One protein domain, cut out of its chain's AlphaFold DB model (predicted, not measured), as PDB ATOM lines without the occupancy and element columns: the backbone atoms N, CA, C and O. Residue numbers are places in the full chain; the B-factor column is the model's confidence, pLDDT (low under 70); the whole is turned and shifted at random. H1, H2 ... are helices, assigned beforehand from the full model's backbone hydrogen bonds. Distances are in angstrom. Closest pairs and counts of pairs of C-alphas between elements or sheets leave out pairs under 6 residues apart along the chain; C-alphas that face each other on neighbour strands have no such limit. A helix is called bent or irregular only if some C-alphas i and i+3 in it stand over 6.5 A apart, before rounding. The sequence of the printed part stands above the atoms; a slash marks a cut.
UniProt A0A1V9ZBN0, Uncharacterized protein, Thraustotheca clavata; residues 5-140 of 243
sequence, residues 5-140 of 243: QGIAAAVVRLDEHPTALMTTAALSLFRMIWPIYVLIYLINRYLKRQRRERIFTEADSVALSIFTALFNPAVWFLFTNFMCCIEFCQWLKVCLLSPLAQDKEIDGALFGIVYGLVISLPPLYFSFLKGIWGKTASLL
ATOM      1  N   GLN A   5    -118.443 -74.275  81.827       45.28
ATOM      2  CA  GLN A   5    -119.791 -74.242  82.393       45.28
ATOM      3  C   GLN A   5    -120.041 -73.016  83.280       45.28
ATOM      4  O   GLN A   5    -121.139 -72.488  83.269       45.28
ATOM      5  N   GLY A   6    -119.043 -72.524  84.016       51.69
ATOM      6  CA  GLY A   6    -119.137 -71.280  84.782       51.69
ATOM      7  C   GLY A   6    -119.197 -70.037  83.893       51.69
ATOM      8  O   GLY A   6    -119.930 -69.109  84.210       51.69
ATOM      9  N   ILE A   7    -118.478 -70.025  82.766       55.41
ATOM     10  CA  ILE A   7    -118.571 -68.937  81.776       55.41
ATOM     11  C   ILE A   7    -119.909 -69.018  81.039       55.41
ATOM     12  O   ILE A   7    -120.582 -68.003  80.930       55.41
ATOM     13  N   ALA A   8    -120.344 -70.207  80.614       51.47
ATOM     14  CA  ALA A   8    -121.666 -70.399  80.016       51.47
ATOM     15  C   ALA A   8    -122.791 -70.028  80.995       51.47
ATOM     16  O   ALA A   8    -123.708 -69.311  80.618       51.47
ATOM     17  N   ALA A   9    -122.693 -70.413  82.269       54.66
ATOM     18  CA  ALA A   9    -123.649 -70.029  83.305       54.66
ATOM     19  C   ALA A   9    -123.602 -68.526  83.618       54.66
ATOM     20  O   ALA A   9    -124.641 -67.933  83.878       54.66
ATOM     21  N   ALA A  10    -122.430 -67.886  83.573       54.03
ATOM     22  CA  ALA A  10    -122.308 -66.438  83.733       54.03
ATOM     23  C   ALA A  10    -122.870 -65.673  82.522       54.03
ATOM     24  O   ALA A  10    -123.505 -64.644  82.715       54.03
ATOM     25  N   VAL A  11    -122.682 -66.189  81.302       59.84
ATOM     26  CA  VAL A  11    -123.251 -65.652  80.052       59.84
ATOM     27  C   VAL A  11    -124.767 -65.847  80.002       59.84
ATOM     28  O   VAL A  11    -125.473 -64.952  79.559       59.84
ATOM     29  N   VAL A  12    -125.282 -66.963  80.520       57.16
ATOM     30  CA  VAL A  12    -126.728 -67.194  80.673       57.16
ATOM     31  C   VAL A  12    -127.320 -66.298  81.772       57.16
ATOM     32  O   VAL A  12    -128.399 -65.755  81.596       57.16
ATOM     33  N   ARG A  13    -126.597 -66.051  82.876       52.69
ATOM     34  CA  ARG A  13    -127.013 -65.107  83.939       52.69
ATOM     35  C   ARG A  13    -126.877 -63.628  83.562       52.69
ATOM     36  O   ARG A  13    -127.410 -62.769  84.258       52.69
ATOM     37  N   LEU A  14    -126.162 -63.322  82.483       54.38
ATOM     38  CA  LEU A  14    -126.016 -61.971  81.933       54.38
ATOM     39  C   LEU A  14    -127.342 -61.426  81.372       54.38
ATOM     40  O   LEU A  14    -127.465 -60.213  81.212       54.38
ATOM     41  N   ASP A  15    -128.317 -62.307  81.131       60.94
ATOM     42  CA  ASP A  15    -129.651 -61.975  80.624       60.94
ATOM     43  C   ASP A  15    -130.572 -61.369  81.706       60.94
ATOM     44  O   ASP A  15    -131.440 -60.559  81.402       60.94
ATOM     45  N   GLU A  16    -130.347 -61.677  82.992       65.00
ATOM     46  CA  GLU A  16    -131.231 -61.230  84.084       65.00
ATOM     47  C   GLU A  16    -130.824 -59.867  84.687       65.00
ATOM     48  O   GLU A  16    -131.691 -59.070  85.045       65.00
ATOM     49  N   HIS A  17    -129.521 -59.546  84.766       61.94
ATOM     50  CA  HIS A  17    -129.019 -58.256  85.279       61.94
ATOM     51  C   HIS A  17    -127.708 -57.807  84.591       61.94
ATOM     52  O   HIS A  17    -126.611 -58.100  85.077       61.94
ATOM     53  N   PRO A  18    -127.784 -57.042  83.485       68.81
ATOM     54  CA  PRO A  18    -126.645 -56.854  82.585       68.81
ATOM     55  C   PRO A  18    -125.523 -55.971  83.155       68.81
ATOM     56  O   PRO A  18    -124.349 -56.241  82.924       68.81
ATOM     57  N   THR A  19    -125.825 -54.927  83.933       72.44
ATOM     58  CA  THR A  19    -124.817 -53.912  84.305       72.44
ATOM     59  C   THR A  19    -123.878 -54.359  85.426       72.44
ATOM     60  O   THR A  19    -122.662 -54.235  85.286       72.44
ATOM     61  N   ALA A  20    -124.407 -54.930  86.512       71.81
ATOM     62  CA  ALA A  20    -123.609 -55.328  87.678       71.81
ATOM     63  C   ALA A  20    -122.714 -56.554  87.406       71.81
ATOM     64  O   ALA A  20    -121.573 -56.634  87.877       71.81
ATOM     65  N   LEU A  21    -123.204 -57.508  86.606       67.81
ATOM     66  CA  LEU A  21    -122.422 -58.669  86.174       67.81
ATOM     67  C   LEU A  21    -121.319 -58.269  85.193       67.81
ATOM     68  O   LEU A  21    -120.186 -58.725  85.350       67.81
ATOM     69  N   MET A  22    -121.600 -57.364  84.247       72.69
ATOM     70  CA  MET A  22    -120.579 -56.835  83.340       72.69
ATOM     71  C   MET A  22    -119.479 -56.080  84.084       72.69
ATOM     72  O   MET A  22    -118.302 -56.307  83.803       72.69
ATOM     73  N   THR A  23    -119.816 -55.237  85.064       73.19
ATOM     74  CA  THR A  23    -118.799 -54.532  85.859       73.19
ATOM     75  C   THR A  23    -117.964 -55.500  86.688       73.19
ATOM     76  O   THR A  23    -116.750 -55.344  86.767       73.19
ATOM     77  N   THR A  24    -118.574 -56.547  87.247       69.88
ATOM     78  CA  THR A  24    -117.854 -57.566  88.027       69.88
ATOM     79  C   THR A  24    -116.941 -58.422  87.140       69.88
ATOM     80  O   THR A  24    -115.792 -58.691  87.499       69.88
ATOM     81  N   ALA A  25    -117.402 -58.799  85.944       69.31
ATOM     82  CA  ALA A  25    -116.592 -59.481  84.935       69.31
ATOM     83  C   ALA A  25    -115.430 -58.594  84.445       69.31
ATOM     84  O   ALA A  25    -114.286 -59.040  84.380       69.31
ATOM     85  N   ALA A  26    -115.687 -57.312  84.182       72.69
ATOM     86  CA  ALA A  26    -114.652 -56.360  83.792       72.69
ATOM     87  C   ALA A  26    -113.611 -56.171  84.906       72.69
ATOM     88  O   ALA A  26    -112.414 -56.295  84.655       72.69
ATOM     89  N   LEU A  27    -114.040 -55.941  86.152       72.50
ATOM     90  CA  LEU A  27    -113.144 -55.785  87.306       72.50
ATOM     91  C   LEU A  27    -112.311 -57.046  87.561       72.50
ATOM     92  O   LEU A  27    -111.125 -56.955  87.884       72.50
ATOM     93  N   SER A  28    -112.902 -58.228  87.371       66.25
ATOM     94  CA  SER A  28    -112.178 -59.494  87.516       66.25
ATOM     95  C   SER A  28    -111.158 -59.727  86.398       66.25
ATOM     96  O   SER A  28    -110.082 -60.256  86.690       66.25
ATOM     97  N   LEU A  29    -111.415 -59.260  85.169       68.12
ATOM     98  CA  LEU A  29    -110.409 -59.206  84.101       68.12
ATOM     99  C   LEU A  29    -109.294 -58.202  84.427       68.12
ATOM    100  O   LEU A  29    -108.117 -58.556  84.358       68.12
ATOM    101  N   PHE A  30    -109.639 -56.987  84.866       73.81
ATOM    102  CA  PHE A  30    -108.663 -55.967  85.269       73.81
ATOM    103  C   PHE A  30    -107.728 -56.465  86.373       73.81
ATOM    104  O   PHE A  30    -106.518 -56.231  86.312       73.81
ATOM    105  N   ARG A  31    -108.256 -57.208  87.353       69.69
ATOM    106  CA  ARG A  31    -107.461 -57.772  88.453       69.69
ATOM    107  C   ARG A  31    -106.332 -58.690  87.973       69.69
ATOM    108  O   ARG A  31    -105.295 -58.740  88.625       69.69
ATOM    109  N   MET A  32    -106.492 -59.383  86.845       69.75
ATOM    110  CA  MET A  32    -105.435 -60.253  86.305       69.75
ATOM    111  C   MET A  32    -104.307 -59.472  85.622       69.75
ATOM    112  O   MET A  32    -103.194 -59.981  85.498       69.75
ATOM    113  N   ILE A  33    -104.569 -58.232  85.202       76.00
ATOM    114  CA  ILE A  33    -103.627 -57.426  84.423       76.00
ATOM    115  C   ILE A  33    -102.665 -56.654  85.342       76.00
ATOM    116  O   ILE A  33    -101.472 -56.550  85.045       76.00
ATOM    117  N   TRP A  34    -103.141 -56.150  86.486       80.25
ATOM    118  CA  TRP A  34    -102.318 -55.375  87.427       80.25
ATOM    119  C   TRP A  34    -101.016 -56.072  87.861       80.25
ATOM    120  O   TRP A  34     -99.967 -55.425  87.796       80.25
ATOM    121  N   PRO A  35    -101.010 -57.368  88.236       74.88
ATOM    122  CA  PRO A  35     -99.778 -58.066  88.600       74.88
ATOM    123  C   PRO A  35     -98.747 -58.097  87.470       74.88
ATOM    124  O   PRO A  35     -97.551 -58.005  87.736       74.88
ATOM    125  N   ILE A  36     -99.195 -58.181  86.213       78.75
ATOM    126  CA  ILE A  36     -98.312 -58.178  85.039       78.75
ATOM    127  C   ILE A  36     -97.631 -56.814  84.912       78.75
ATOM    128  O   ILE A  36     -96.413 -56.751  84.744       78.75
ATOM    129  N   TYR A  37     -98.378 -55.716  85.058       82.38
ATOM    130  CA  TYR A  37     -97.791 -54.372  85.051       82.38
ATOM    131  C   TYR A  37     -96.815 -54.159  86.209       82.38
ATOM    132  O   TYR A  37     -95.720 -53.639  85.991       82.38
ATOM    133  N   VAL A  38     -97.172 -54.600  87.420       84.88
ATOM    134  CA  VAL A  38     -96.279 -54.540  88.588       84.88
ATOM    135  C   VAL A  38     -95.004 -55.337  88.324       84.88
ATOM    136  O   VAL A  38     -93.911 -54.843  88.599       84.88
ATOM    137  N   LEU A  39     -95.104 -56.529  87.735       82.38
ATOM    138  CA  LEU A  39     -93.945 -57.341  87.382       82.38
ATOM    139  C   LEU A  39     -93.053 -56.645  86.347       82.38
ATOM    140  O   LEU A  39     -91.842 -56.563  86.547       82.38
ATOM    141  N   ILE A  40     -93.629 -56.100  85.272       83.19
ATOM    142  CA  ILE A  40     -92.883 -55.348  84.250       83.19
ATOM    143  C   ILE A  40     -92.176 -54.144  84.886       83.19
ATOM    144  O   ILE A  40     -91.001 -53.889  84.607       83.19
ATOM    145  N   TYR A  41     -92.858 -53.421  85.776       87.19
ATOM    146  CA  TYR A  41     -92.273 -52.313  86.524       87.19
ATOM    147  C   TYR A  41     -91.103 -52.773  87.409       87.19
ATOM    148  O   TYR A  41     -90.017 -52.189  87.353       87.19
ATOM    149  N   LEU A  42     -91.282 -53.852  88.178       87.69
ATOM    150  CA  LEU A  42     -90.236 -54.425  89.030       87.69
ATOM    151  C   LEU A  42     -89.026 -54.883  88.215       87.69
ATOM    152  O   LEU A  42     -87.893 -54.649  88.633       87.69
ATOM    153  N   ILE A  43     -89.246 -55.473  87.041       84.75
ATOM    154  CA  ILE A  43     -88.177 -55.901  86.136       84.75
ATOM    155  C   ILE A  43     -87.416 -54.702  85.588       84.75
ATOM    156  O   ILE A  43     -86.189 -54.703  85.644       84.75
ATOM    157  N   ASN A  44     -88.103 -53.657  85.118       85.88
ATOM    158  CA  ASN A  44     -87.445 -52.427  84.668       85.88
ATOM    159  C   ASN A  44     -86.601 -51.812  85.793       85.88
ATOM    160  O   ASN A  44     -85.423 -51.498  85.593       85.88
ATOM    161  N   ARG A  45     -87.165 -51.724  87.005       87.56
ATOM    162  CA  ARG A  45     -86.459 -51.221  88.189       87.56
ATOM    163  C   ARG A  45     -85.254 -52.093  88.548       87.56
ATOM    164  O   ARG A  45     -84.191 -51.566  88.874       87.56
ATOM    165  N   TYR A  46     -85.395 -53.413  88.470       88.19
ATOM    166  CA  TYR A  46     -84.318 -54.367  88.725       88.19
ATOM    167  C   TYR A  46     -83.197 -54.254  87.682       88.19
ATOM    168  O   TYR A  46     -82.024 -54.176  88.051       88.19
ATOM    169  N   LEU A  47     -83.538 -54.167  86.393       85.31
ATOM    170  CA  LEU A  47     -82.583 -53.995  85.296       85.31
ATOM    171  C   LEU A  47     -81.779 -52.699  85.441       85.31
ATOM    172  O   LEU A  47     -80.550 -52.735  85.309       85.31
ATOM    173  N   LYS A  48     -82.452 -51.591  85.784       85.69
ATOM    174  CA  LYS A  48     -81.820 -50.299  86.100       85.69
ATOM    175  C   LYS A  48     -80.896 -50.400  87.306       85.69
ATOM    176  O   LYS A  48     -79.737 -49.996  87.231       85.69
ATOM    177  N   ARG A  49     -81.367 -51.006  88.403       87.88
ATOM    178  CA  ARG A  49     -80.563 -51.184  89.623       87.88
ATOM    179  C   ARG A  49     -79.288 -51.986  89.358       87.88
ATOM    180  O   ARG A  49     -78.241 -51.651  89.897       87.88
ATOM    181  N   GLN A  50     -79.366 -53.011  88.512       85.06
ATOM    182  CA  GLN A  50     -78.226 -53.861  88.159       85.06
ATOM    183  C   GLN A  50     -77.357 -53.291  87.025       85.06
ATOM    184  O   GLN A  50     -76.357 -53.910  86.665       85.06
ATOM    185  N   ARG A  51     -77.733 -52.153  86.415       82.44
ATOM    186  CA  ARG A  51     -77.105 -51.594  85.197       82.44
ATOM    187  C   ARG A  51     -76.971 -52.623  84.059       82.44
ATOM    188  O   ARG A  51     -76.086 -52.527  83.210       82.44
ATOM    189  N   ARG A  52     -77.864 -53.621  84.022       78.75
ATOM    190  CA  ARG A  52     -77.885 -54.710  83.022       78.75
ATOM    191  C   ARG A  52     -78.779 -54.395  81.824       78.75
ATOM    192  O   ARG A  52     -79.118 -55.277  81.044       78.75
ATOM    193  N   GLU A  53     -79.096 -53.120  81.641       80.88
ATOM    194  CA  GLU A  53     -79.948 -52.577  80.580       80.88
ATOM    195  C   GLU A  53     -79.443 -52.956  79.179       80.88
ATOM    196  O   GLU A  53     -80.229 -53.119  78.257       80.88
ATOM    197  N   ARG A  54     -78.127 -53.161  79.018       72.44
ATOM    198  CA  ARG A  54     -77.498 -53.588  77.755       72.44
ATOM    199  C   ARG A  54     -77.619 -55.086  77.463       72.44
ATOM    200  O   ARG A  54     -77.238 -55.531  76.386       72.44
ATOM    201  N   ILE A  55     -78.016 -55.898  78.444       71.69
ATOM    202  CA  ILE A  55     -78.302 -57.328  78.232       71.69
ATOM    203  C   ILE A  55     -79.733 -57.493  77.736       71.69
ATOM    204  O   ILE A  55     -80.015 -58.453  77.038       71.69
ATOM    205  N   PHE A  56     -80.630 -56.567  78.055       74.31
ATOM    206  CA  PHE A  56     -82.007 -56.662  77.609       74.31
ATOM    207  C   PHE A  56     -82.130 -56.088  76.195       74.31
ATOM    208  O   PHE A  56     -81.952 -54.892  75.981       74.31
ATOM    209  N   THR A  57     -82.390 -56.951  75.214       73.44
ATOM    210  CA  THR A  57     -82.778 -56.486  73.876       73.44
ATOM    211  C   THR A  57     -84.258 -56.152  73.915       73.44
ATOM    212  O   THR A  57     -85.031 -56.935  74.462       73.44
ATOM    213  N   GLU A  58     -84.651 -55.018  73.333       70.25
ATOM    214  CA  GLU A  58     -86.069 -54.700  73.164       70.25
ATOM    215  C   GLU A  58     -86.772 -55.881  72.497       70.25
ATOM    216  O   GLU A  58     -86.393 -56.327  71.405       70.25
ATOM    217  N   ALA A  59     -87.767 -56.425  73.193       69.12
ATOM    218  CA  ALA A  59     -88.619 -57.445  72.628       69.12
ATOM    219  C   ALA A  59     -89.382 -56.805  71.468       69.12
ATOM    220  O   ALA A  59     -90.026 -55.769  71.633       69.12
ATOM    221  N   ASP A  60     -89.289 -57.411  70.287       73.00
ATOM    222  CA  ASP A  60     -90.158 -57.027  69.186       73.00
ATOM    223  C   ASP A  60     -91.598 -57.305  69.626       73.00
ATOM    224  O   ASP A  60     -91.941 -58.447  69.944       73.00
ATOM    225  N   SER A  61     -92.415 -56.252  69.697       73.62
ATOM    226  CA  SER A  61     -93.788 -56.331  70.195       73.62
ATOM    227  C   SER A  61     -94.613 -57.350  69.411       73.62
ATOM    228  O   SER A  61     -95.503 -57.969  69.989       73.62
ATOM    229  N   VAL A  62     -94.303 -57.551  68.125       80.56
ATOM    230  CA  VAL A  62     -95.000 -58.514  67.262       80.56
ATOM    231  C   VAL A  62     -94.601 -59.946  67.607       80.56
ATOM    232  O   VAL A  62     -95.455 -60.814  67.786       80.56
ATOM    233  N   ALA A  63     -93.301 -60.208  67.756       78.75
ATOM    234  CA  ALA A  63     -92.820 -61.527  68.161       78.75
ATOM    235  C   ALA A  63     -93.340 -61.900  69.557       78.75
ATOM    236  O   ALA A  63     -93.756 -63.036  69.782       78.75
ATOM    237  N   LEU A  64     -93.369 -60.924  70.469       79.88
ATOM    238  CA  LEU A  64     -93.937 -61.075  71.802       79.88
ATOM    239  C   LEU A  64     -95.431 -61.415  71.737       79.88
ATOM    240  O   LEU A  64     -95.857 -62.374  72.376       79.88
ATOM    241  N   SER A  65     -96.217 -60.690  70.932       82.31
ATOM    242  CA  SER A  65     -97.651 -60.961  70.797       82.31
ATOM    243  C   SER A  65     -97.934 -62.330  70.186       82.31
ATOM    244  O   SER A  65     -98.825 -63.026  70.663       82.31
ATOM    245  N   ILE A  66     -97.160 -62.751  69.176       84.56
ATOM    246  CA  ILE A  66     -97.294 -64.086  68.570       84.56
ATOM    247  C   ILE A  66     -96.968 -65.165  69.603       84.56
ATOM    248  O   ILE A  66     -97.724 -66.124  69.758       84.56
ATOM    249  N   PHE A  67     -95.870 -64.996  70.344       84.19
ATOM    250  CA  PHE A  67     -95.476 -65.939  71.383       84.19
ATOM    251  C   PHE A  67     -96.566 -66.068  72.452       84.19
ATOM    252  O   PHE A  67     -96.989 -67.177  72.759       84.19
ATOM    253  N   THR A  68     -97.080 -64.951  72.973       82.94
ATOM    254  CA  THR A  68     -98.165 -64.955  73.965       82.94
ATOM    255  C   THR A  68     -99.457 -65.561  73.408       82.94
ATOM    256  O   THR A  68    -100.124 -66.314  74.116       82.94
ATOM    257  N   ALA A  69     -99.794 -65.302  72.140       85.38
ATOM    258  CA  ALA A  69    -100.983 -65.860  71.495       85.38
ATOM    259  C   ALA A  69    -100.935 -67.391  71.373       85.38
ATOM    260  O   ALA A  69    -101.968 -68.039  71.516       85.38
ATOM    261  N   LEU A  70     -99.754 -67.974  71.149       87.88
ATOM    262  CA  LEU A  70     -99.570 -69.430  71.089       87.88
ATOM    263  C   LEU A  70     -99.394 -70.054  72.478       87.88
ATOM    264  O   LEU A  70     -99.896 -71.145  72.750       87.88
ATOM    265  N   PHE A  71     -98.687 -69.361  73.369       87.06
ATOM    266  CA  PHE A  71     -98.344 -69.872  74.689       87.06
ATOM    267  C   PHE A  71     -99.547 -69.890  75.635       87.06
ATOM    268  O   PHE A  71     -99.721 -70.854  76.376       87.06
ATOM    269  N   ASN A  72    -100.420 -68.879  75.585       83.88
ATOM    270  CA  ASN A  72    -101.576 -68.801  76.482       83.88
ATOM    271  C   ASN A  72    -102.543 -69.997  76.330       83.88
ATOM    272  O   ASN A  72    -102.872 -70.601  77.355       83.88
ATOM    273  N   PRO A  73    -102.969 -70.403  75.113       86.38
ATOM    274  CA  PRO A  73    -103.777 -71.608  74.921       86.38
ATOM    275  C   PRO A  73    -103.061 -72.887  75.355       86.38
ATOM    276  O   PRO A  73    -103.693 -73.760  75.942       86.38
ATOM    277  N   ALA A  74    -101.751 -72.996  75.112       88.69
ATOM    278  CA  ALA A  74    -100.968 -74.163  75.514       88.69
ATOM    279  C   ALA A  74    -100.904 -74.294  77.042       88.69
ATOM    280  O   ALA A  74    -101.173 -75.363  77.586       88.69
ATOM    281  N   VAL A  75    -100.620 -73.195  77.745       86.88
ATOM    282  CA  VAL A  75    -100.651 -73.145  79.211       86.88
ATOM    283  C   VAL A  75    -102.044 -73.483  79.721       86.88
ATOM    284  O   VAL A  75    -102.179 -74.303  80.622       86.88
ATOM    285  N   TRP A  76    -103.089 -72.902  79.129       85.38
ATOM    286  CA  TRP A  76    -104.466 -73.218  79.499       85.38
ATOM    287  C   TRP A  76    -104.768 -74.715  79.346       85.38
ATOM    288  O   TRP A  76    -105.247 -75.332  80.293       85.38
ATOM    289  N   PHE A  77    -104.397 -75.311  78.211       87.50
ATOM    290  CA  PHE A  77    -104.549 -76.741  77.961       87.50
ATOM    291  C   PHE A  77    -103.783 -77.591  78.987       87.50
ATOM    292  O   PHE A  77    -104.317 -78.583  79.483       87.50
ATOM    293  N   LEU A  78    -102.559 -77.201  79.359       88.69
ATOM    294  CA  LEU A  78    -101.798 -77.883  80.411       88.69
ATOM    295  C   LEU A  78    -102.547 -77.836  81.755       88.69
ATOM    296  O   LEU A  78    -102.716 -78.865  82.408       88.69
ATOM    297  N   PHE A  79    -103.063 -76.667  82.141       85.25
ATOM    298  CA  PHE A  79    -103.799 -76.498  83.397       85.25
ATOM    299  C   PHE A  79    -105.124 -77.271  83.446       85.25
ATOM    300  O   PHE A  79    -105.549 -77.653  84.536       85.25
ATOM    301  N   THR A  80    -105.780 -77.506  82.306       84.00
ATOM    302  CA  THR A  80    -107.059 -78.235  82.261       84.00
ATOM    303  C   THR A  80    -106.907 -79.745  82.141       84.00
ATOM    304  O   THR A  80    -107.811 -80.460  82.559       84.00
ATOM    305  N   ASN A  81    -105.814 -80.236  81.554       86.88
ATOM    306  CA  ASN A  81    -105.673 -81.661  81.235       86.88
ATOM    307  C   ASN A  81    -104.770 -82.423  82.209       86.88
ATOM    308  O   ASN A  81    -104.943 -83.627  82.378       86.88
ATOM    309  N   PHE A  82    -103.814 -81.758  82.862       92.56
ATOM    310  CA  PHE A  82    -102.873 -82.435  83.753       92.56
ATOM    311  C   PHE A  82    -103.359 -82.398  85.202       92.56
ATOM    312  O   PHE A  82    -103.511 -81.328  85.794       92.56
ATOM    313  N   MET A  83    -103.536 -83.581  85.799       88.69
ATOM    314  CA  MET A  83    -104.020 -83.727  87.178       88.69
ATOM    315  C   MET A  83    -103.126 -83.012  88.192       88.69
ATOM    316  O   MET A  83    -103.638 -82.275  89.027       88.69
ATOM    317  N   CYS A  84    -101.799 -83.096  88.045       89.06
ATOM    318  CA  CYS A  84    -100.865 -82.381  88.920       89.06
ATOM    319  C   CYS A  84    -101.093 -80.859  88.909       89.06
ATOM    320  O   CYS A  84    -100.951 -80.192  89.931       89.06
ATOM    321  N   CYS A  85    -101.460 -80.283  87.757       85.06
ATOM    322  CA  CYS A  85    -101.749 -78.853  87.653       85.06
ATOM    323  C   CYS A  85    -103.069 -78.500  88.341       85.06
ATOM    324  O   CYS A  85    -103.153 -77.461  88.995       85.06
ATOM    325  N   ILE A  86    -104.082 -79.359  88.226       84.06
ATOM    326  CA  ILE A  86    -105.368 -79.186  88.910       84.06
ATOM    327  C   ILE A  86    -105.177 -79.283  90.426       84.06
ATOM    328  O   ILE A  86    -105.660 -78.408  91.145       84.06
ATOM    329  N   GLU A  87    -104.429 -80.276  90.906       87.50
ATOM    330  CA  GLU A  87    -104.073 -80.432  92.321       87.50
ATOM    331  C   GLU A  87    -103.305 -79.217  92.835       87.50
ATOM    332  O   GLU A  87    -103.651 -78.669  93.877       87.50
ATOM    333  N   PHE A  88    -102.332 -78.713  92.073       86.56
ATOM    334  CA  PHE A  88    -101.619 -77.487  92.424       86.56
ATOM    335  C   PHE A  88    -102.554 -76.270  92.499       86.56
ATOM    336  O   PHE A  88    -102.447 -75.453  93.413       86.56
ATOM    337  N   CYS A  89    -103.518 -76.156  91.579       80.44
ATOM    338  CA  CYS A  89    -104.528 -75.097  91.619       80.44
ATOM    339  C   CYS A  89    -105.462 -75.226  92.829       80.44
ATOM    340  O   CYS A  89    -105.877 -74.213  93.391       80.44
ATOM    341  N   GLN A  90    -105.829 -76.449  93.210       82.50
ATOM    342  CA  GLN A  90    -106.638 -76.720  94.397       82.50
ATOM    343  C   GLN A  90    -105.845 -76.434  95.674       82.50
ATOM    344  O   GLN A  90    -106.355 -75.753  96.557       82.50
ATOM    345  N   TRP A  91    -104.582 -76.845  95.731       85.00
ATOM    346  CA  TRP A  91    -103.663 -76.544  96.823       85.00
ATOM    347  C   TRP A  91    -103.490 -75.035  97.014       85.00
ATOM    348  O   TRP A  91    -103.666 -74.532  98.120       85.00
ATOM    349  N   LEU A  92    -103.278 -74.285  95.927       79.69
ATOM    350  CA  LEU A  92    -103.221 -72.819  95.955       79.69
ATOM    351  C   LEU A  92    -104.490 -72.185  96.540       79.69
ATOM    352  O   LEU A  92    -104.402 -71.167  97.222       79.69
ATOM    353  N   LYS A  93    -105.665 -72.774  96.284       73.12
ATOM    354  CA  LYS A  93    -106.925 -72.320  96.891       73.12
ATOM    355  C   LYS A  93    -106.987 -72.660  98.381       73.12
ATOM    356  O   LYS A  93    -107.386 -71.806  99.164       73.12
ATOM    357  N   VAL A  94    -106.585 -73.872  98.766       78.56
ATOM    358  CA  VAL A  94    -106.618 -74.355 100.158       78.56
ATOM    359  C   VAL A  94    -105.650 -73.578 101.051       78.56
ATOM    360  O   VAL A  94    -105.997 -73.239 102.175       78.56
ATOM    361  N   CYS A  95    -104.457 -73.240 100.556       72.25
ATOM    362  CA  CYS A  95    -103.487 -72.461 101.326       72.25
ATOM    363  C   CYS A  95    -103.923 -71.015 101.593       72.25
ATOM    364  O   CYS A  95    -103.389 -70.395 102.510       72.25
ATOM    365  N   LEU A  96    -104.843 -70.464 100.794       65.94
ATOM    366  CA  LEU A  96    -105.215 -69.050 100.860       65.94
ATOM    367  C   LEU A  96    -106.593 -68.808 101.486       65.94
ATOM    368  O   LEU A  96    -106.799 -67.779 102.124       65.94
ATOM    369  N   LEU A  97    -107.536 -69.734 101.305       63.41
ATOM    370  CA  LEU A  97    -108.911 -69.577 101.766       63.41
ATOM    371  C   LEU A  97    -109.140 -70.408 103.034       63.41
ATOM    372  O   LEU A  97    -109.167 -71.636 102.995       63.41
ATOM    373  N   SER A  98    -109.322 -69.721 104.164       62.28
ATOM    374  CA  SER A  98    -109.789 -70.349 105.403       62.28
ATOM    375  C   SER A  98    -111.158 -71.010 105.155       62.28
ATOM    376  O   SER A  98    -112.013 -70.383 104.519       62.28
ATOM    377  N   PRO A  99    -111.408 -72.237 105.657       64.31
ATOM    378  CA  PRO A  99    -112.617 -73.016 105.351       64.31
ATOM    379  C   PRO A  99    -113.932 -72.311 105.728       64.31
ATOM    380  O   PRO A  99    -114.991 -72.679 105.235       64.31
ATOM    381  N   LEU A 100    -113.878 -71.262 106.558       58.94
ATOM    382  CA  LEU A 100    -115.048 -70.495 106.995       58.94
ATOM    383  C   LEU A 100    -115.558 -69.453 105.976       58.94
ATOM    384  O   LEU A 100    -116.682 -68.977 106.116       58.94
ATOM    385  N   ALA A 101    -114.753 -69.070 104.979       60.47
ATOM    386  CA  ALA A 101    -115.088 -68.024 103.997       60.47
ATOM    387  C   ALA A 101    -115.291 -68.565 102.566       60.47
ATOM    388  O   ALA A 101    -115.493 -67.797 101.623       60.47
ATOM    389  N   GLN A 102    -115.250 -69.891 102.408       59.44
ATOM    390  CA  GLN A 102    -115.143 -70.584 101.123       59.44
ATOM    391  C   GLN A 102    -116.371 -70.416 100.210       59.44
ATOM    392  O   GLN A 102    -116.230 -70.477  98.989       59.44
ATOM    393  N   ASP A 103    -117.536 -70.108 100.787       58.31
ATOM    394  CA  ASP A 103    -118.793 -69.924 100.050       58.31
ATOM    395  C   ASP A 103    -119.080 -68.476  99.626       58.31
ATOM    396  O   ASP A 103    -119.973 -68.251  98.809       58.31
ATOM    397  N   LYS A 104    -118.351 -67.477 100.154       52.56
ATOM    398  CA  LYS A 104    -118.675 -66.059  99.904       52.56
ATOM    399  C   LYS A 104    -117.765 -65.353  98.909       52.56
ATOM    400  O   LYS A 104    -118.269 -64.504  98.179       52.56
ATOM    401  N   GLU A 105    -116.483 -65.706  98.799       56.06
ATOM    402  CA  GLU A 105    -115.582 -65.038  97.851       56.06
ATOM    403  C   GLU A 105    -114.545 -65.993  97.246       56.06
ATOM    404  O   GLU A 105    -113.692 -66.561  97.924       56.06
ATOM    405  N   ILE A 106    -114.584 -66.143  95.918       55.78
ATOM    406  CA  ILE A 106    -113.517 -66.809  95.164       55.78
ATOM    407  C   ILE A 106    -112.368 -65.809  95.039       55.78
ATOM    408  O   ILE A 106    -112.294 -65.046  94.065       55.78
ATOM    409  N   ASP A 107    -111.450 -65.814  96.004       61.44
ATOM    410  CA  ASP A 107    -110.293 -64.928  95.947       61.44
ATOM    411  C   ASP A 107    -109.248 -65.419  94.926       61.44
ATOM    412  O   ASP A 107    -108.232 -66.048  95.211       61.44
ATOM    413  N   GLY A 108    -109.542 -65.172  93.654       67.56
ATOM    414  CA  GLY A 108    -108.670 -65.475  92.519       67.56
ATOM    415  C   GLY A 108    -107.445 -64.562  92.368       67.56
ATOM    416  O   GLY A 108    -106.813 -64.629  91.315       67.56
ATOM    417  N   ALA A 109    -107.108 -63.708  93.345       70.69
ATOM    418  CA  ALA A 109    -105.979 -62.779  93.237       70.69
ATOM    419  C   ALA A 109    -104.647 -63.531  93.146       70.69
ATOM    420  O   ALA A 109    -103.902 -63.334  92.189       70.69
ATOM    421  N   LEU A 110    -104.372 -64.446  94.082       73.81
ATOM    422  CA  LEU A 110    -103.120 -65.209  94.091       73.81
ATOM    423  C   LEU A 110    -103.007 -66.142  92.887       73.81
ATOM    424  O   LEU A 110    -101.955 -66.212  92.260       73.81
ATOM    425  N   PHE A 111    -104.103 -66.816  92.526       77.06
ATOM    426  CA  PHE A 111    -104.137 -67.622  91.308       77.06
ATOM    427  C   PHE A 111    -103.821 -66.762  90.076       77.06
ATOM    428  O   PHE A 111    -103.010 -67.161  89.246       77.06
ATOM    429  N   GLY A 112    -104.398 -65.559  89.990       75.88
ATOM    430  CA  GLY A 112    -104.092 -64.586  88.942       75.88
ATOM    431  C   GLY A 112    -102.628 -64.137  88.950       75.88
ATOM    432  O   GLY A 112    -102.034 -64.023  87.882       75.88
ATOM    433  N   ILE A 113    -102.020 -63.953  90.126       79.69
ATOM    434  CA  ILE A 113    -100.591 -63.629  90.261       79.69
ATOM    435  C   ILE A 113     -99.731 -64.785  89.746       79.69
ATOM    436  O   ILE A 113     -98.868 -64.564  88.901       79.69
ATOM    437  N   VAL A 114     -99.965 -66.015  90.211       83.50
ATOM    438  CA  VAL A 114     -99.181 -67.192  89.799       83.50
ATOM    439  C   VAL A 114     -99.342 -67.448  88.302       83.50
ATOM    440  O   VAL A 114     -98.350 -67.610  87.598       83.50
ATOM    441  N   TYR A 115    -100.570 -67.415  87.792       82.25
ATOM    442  CA  TYR A 115    -100.848 -67.569  86.366       82.25
ATOM    443  C   TYR A 115    -100.207 -66.448  85.533       82.25
ATOM    444  O   TYR A 115     -99.563 -66.716  84.519       82.25
ATOM    445  N   GLY A 116    -100.301 -65.199  85.999       81.62
ATOM    446  CA  GLY A 116     -99.653 -64.048  85.375       81.62
ATOM    447  C   GLY A 116     -98.130 -64.180  85.339       81.62
ATOM    448  O   GLY A 116     -97.520 -63.893  84.309       81.62
ATOM    449  N   LEU A 117     -97.509 -64.675  86.413       84.12
ATOM    450  CA  LEU A 117     -96.077 -64.985  86.457       84.12
ATOM    451  C   LEU A 117     -95.719 -66.085  85.454       84.12
ATOM    452  O   LEU A 117     -94.801 -65.907  84.662       84.12
ATOM    453  N   VAL A 118     -96.469 -67.187  85.424       86.75
ATOM    454  CA  VAL A 118     -96.227 -68.295  84.486       86.75
ATOM    455  C   VAL A 118     -96.325 -67.837  83.027       86.75
ATOM    456  O   VAL A 118     -95.512 -68.258  82.210       86.75
ATOM    457  N   ILE A 119     -97.267 -66.951  82.693       83.81
ATOM    458  CA  ILE A 119     -97.415 -66.414  81.330       83.81
ATOM    459  C   ILE A 119     -96.325 -65.403  80.975       83.81
ATOM    460  O   ILE A 119     -95.857 -65.365  79.838       83.81
ATOM    461  N   SER A 120     -95.930 -64.557  81.923       81.38
ATOM    462  CA  SER A 120     -95.003 -63.453  81.657       81.38
ATOM    463  C   SER A 120     -93.531 -63.855  81.742       81.38
ATOM    464  O   SER A 120     -92.707 -63.281  81.031       81.38
ATOM    465  N   LEU A 121     -93.166 -64.850  82.556       84.75
ATOM    466  CA  LEU A 121     -91.776 -65.289  82.705       84.75
ATOM    467  C   LEU A 121     -91.140 -65.778  81.388       84.75
ATOM    468  O   LEU A 121     -90.013 -65.369  81.108       84.75
ATOM    469  N   PRO A 122     -91.805 -66.585  80.540       85.88
ATOM    470  CA  PRO A 122     -91.217 -67.072  79.294       85.88
ATOM    471  C   PRO A 122     -90.841 -65.978  78.284       85.88
ATOM    472  O   PRO A 122     -89.701 -66.003  77.816       85.88
ATOM    473  N   PRO A 123     -91.690 -64.981  77.958       78.31
ATOM    474  CA  PRO A 123     -91.273 -63.907  77.063       78.31
ATOM    475  C   PRO A 123     -90.159 -63.036  77.650       78.31
ATOM    476  O   PRO A 123     -89.282 -62.572  76.915       78.31
ATOM    477  N   LEU A 124     -90.141 -62.843  78.970       80.62
ATOM    478  CA  LEU A 124     -89.050 -62.148  79.654       80.62
ATOM    479  C   LEU A 124     -87.740 -62.933  79.555       80.62
ATOM    480  O   LEU A 124     -86.695 -62.362  79.235       80.62
ATOM    481  N   TYR A 125     -87.803 -64.246  79.772       85.31
ATOM    482  CA  TYR A 125     -86.663 -65.145  79.656       85.31
ATOM    483  C   TYR A 125     -86.141 -65.203  78.221       85.31
ATOM    484  O   TYR A 125     -84.940 -65.060  77.999       85.31
ATOM    485  N   PHE A 126     -87.032 -65.307  77.234       83.88
ATOM    486  CA  PHE A 126     -86.672 -65.256  75.819       83.88
ATOM    487  C   PHE A 126     -85.990 -63.932  75.454       83.88
ATOM    488  O   PHE A 126     -84.956 -63.927  74.785       83.88
ATOM    489  N   SER A 127     -86.519 -62.806  75.940       79.88
ATOM    490  CA  SER A 127     -85.930 -61.479  75.711       79.88
ATOM    491  C   SER A 127     -84.531 -61.364  76.322       79.88
ATOM    492  O   SER A 127     -83.617 -60.805  75.709       79.88
ATOM    493  N   PHE A 128     -84.335 -61.959  77.501       82.38
ATOM    494  CA  PHE A 128     -83.037 -62.025  78.164       82.38
ATOM    495  C   PHE A 128     -82.045 -62.926  77.409       82.38
ATOM    496  O   PHE A 128     -80.914 -62.510  77.149       82.38
ATOM    497  N   LEU A 129     -82.470 -64.122  76.987       82.25
ATOM    498  CA  LEU A 129     -81.658 -65.049  76.192       82.25
ATOM    499  C   LEU A 129     -81.228 -64.435  74.861       82.25
ATOM    500  O   LEU A 129     -80.046 -64.484  74.517       82.25
ATOM    501  N   LYS A 130     -82.156 -63.801  74.136       79.00
ATOM    502  CA  LYS A 130     -81.861 -63.127  72.866       79.00
ATOM    503  C   LYS A 130     -80.799 -62.046  73.042       79.00
ATOM    504  O   LYS A 130     -79.932 -61.903  72.185       79.00
ATOM    505  N   GLY A 131     -80.829 -61.313  74.150       73.88
ATOM    506  CA  GLY A 131     -79.818 -60.305  74.430       73.88
ATOM    507  C   GLY A 131     -78.465 -60.859  74.879       73.88
ATOM    508  O   GLY A 131     -77.441 -60.223  74.629       73.88
ATOM    509  N   ILE A 132     -78.416 -62.066  75.449       76.88
ATOM    510  CA  ILE A 132     -77.154 -62.793  75.662       76.88
ATOM    511  C   ILE A 132     -76.600 -63.292  74.321       76.88
ATOM    512  O   ILE A 132     -75.442 -63.027  74.005       76.88
ATOM    513  N   TRP A 133     -77.418 -63.961  73.505       74.50
ATOM    514  CA  TRP A 133     -76.992 -64.539  72.222       74.50
ATOM    515  C   TRP A 133     -76.672 -63.481  71.158       74.50
ATOM    516  O   TRP A 133     -75.744 -63.645  70.365       74.50
ATOM    517  N   GLY A 134     -77.381 -62.353  71.168       64.25
ATOM    518  CA  GLY A 134     -77.143 -61.229  70.264       64.25
ATOM    519  C   GLY A 134     -75.788 -60.549  70.479       64.25
ATOM    520  O   GLY A 134     -75.210 -60.036  69.519       64.25
ATOM    521  N   LYS A 135     -75.227 -60.601  71.697       57.22
ATOM    522  CA  LYS A 135     -73.878 -60.077  71.970       57.22
ATOM    523  C   LYS A 135     -72.803 -60.850  71.220       57.22
ATOM    524  O   LYS A 135     -71.901 -60.227  70.663       57.22
ATOM    525  N   THR A 136     -72.947 -62.168  71.120       52.22
ATOM    526  CA  THR A 136     -72.029 -63.024  70.359       52.22
ATOM    527  C   THR A 136     -72.065 -62.693  68.865       52.22
ATOM    528  O   THR A 136     -71.026 -62.658  68.216       52.22
ATOM    529  N   ALA A 137     -73.242 -62.352  68.328       49.84
ATOM    530  CA  ALA A 137     -73.397 -61.958  66.927       49.84
ATOM    531  C   ALA A 137     -72.933 -60.515  66.634       49.84
ATOM    532  O   ALA A 137     -72.549 -60.213  65.509       49.84
ATOM    533  N   SER A 138     -72.946 -59.618  67.627       46.97
ATOM    534  CA  SER A 138     -72.551 -58.205  67.467       46.97
ATOM    535  C   SER A 138     -71.039 -57.954  67.367       46.97
ATOM    536  O   SER A 138     -70.631 -56.841  67.042       46.97
ATOM    537  N   LEU A 139     -70.212 -58.978  67.607       50.22
ATOM    538  CA  LEU A 139     -68.774 -58.944  67.311       50.22
ATOM    539  C   LEU A 139     -68.472 -59.171  65.822       50.22
ATOM    540  O   LEU A 139     -67.354 -58.916  65.380       50.22
ATOM    541  N   LEU A 140     -69.459 -59.609  65.035       48.88
ATOM    542  CA  LEU A 140     -69.367 -59.566  63.583       48.88
ATOM    543  C   LEU A 140     -69.754 -58.154  63.122       48.88
ATOM    544  O   LEU A 140     -70.810 -57.656  63.528       48.88
TER     545      LEU A 140
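This is residues 5 to 140 of the 243 residues of an uncharacterized protein of Thraustotheca clavata (UniProt A0A1V9ZBN0). Crossed helices pack loosely round a long bent helix, H5: the longest helix, H2, packs on its arm H5a, H3 crosses H5 near the bend, and H4 makes a corner with H3 and folds back onto H5a. Short H1 is at one end of the whole, near H2, and H5b reaches toward the other. The 136 printed residues, with five named helices, H1 to H5 in order, and no named strand, are all helix in class. The whole is loose, with a radius of gyration of the C-alphas of 19.2 A, and spans 64 by 32 by 31 A.

H2, residues 18 to 49, touches H5a, residues 109 to 119, with residues 31 to 39 alone; the closest C-alphas, of Met 32 and Gly 112, are 5.2 A apart, at a steep tilt of 55 degrees. H5, residues 109 to 137, is the hub; by its hydrogen bonds it was assigned as one helix, but it is bent, with C-alphas 119 and 122 6.6 A apart. H3, residues 61 to 81, touches H5a, closest at the C-alphas of Asn 72 and Ile 119, 6.8 A. H4, residues 83 to 96, forms a helical hairpin with H5a, closest at the C-alphas of Leu 92 and Phe 111, 7.0 A. H3 and H4 touch only at the corner, about perpendicular at 88 degrees. Every O i to N i+4 pair is within hydrogen-bond range in H5a and in H1, residues 5 to 13; the counts are 24 of 28 in H2, 15 of 17 in H3, 9 of 10 in H4 and 10 of 12 in H5b, residues 122 to 137.

H2 is 47.0 A long, from C-alpha 18 at (-126.645, -56.854, 82.585); H3 is 30.1 A and H5b 22.3 A, ending at C-alpha 137 at (-73.397, -61.958, 66.927).

The printed part has no cut. The links H2 to H3 and H4 to H5 are long. Mean pLDDT of the printed part is 74.5; residues 5 to 18, 96 to 108 and 134 to 140 are among those under 70.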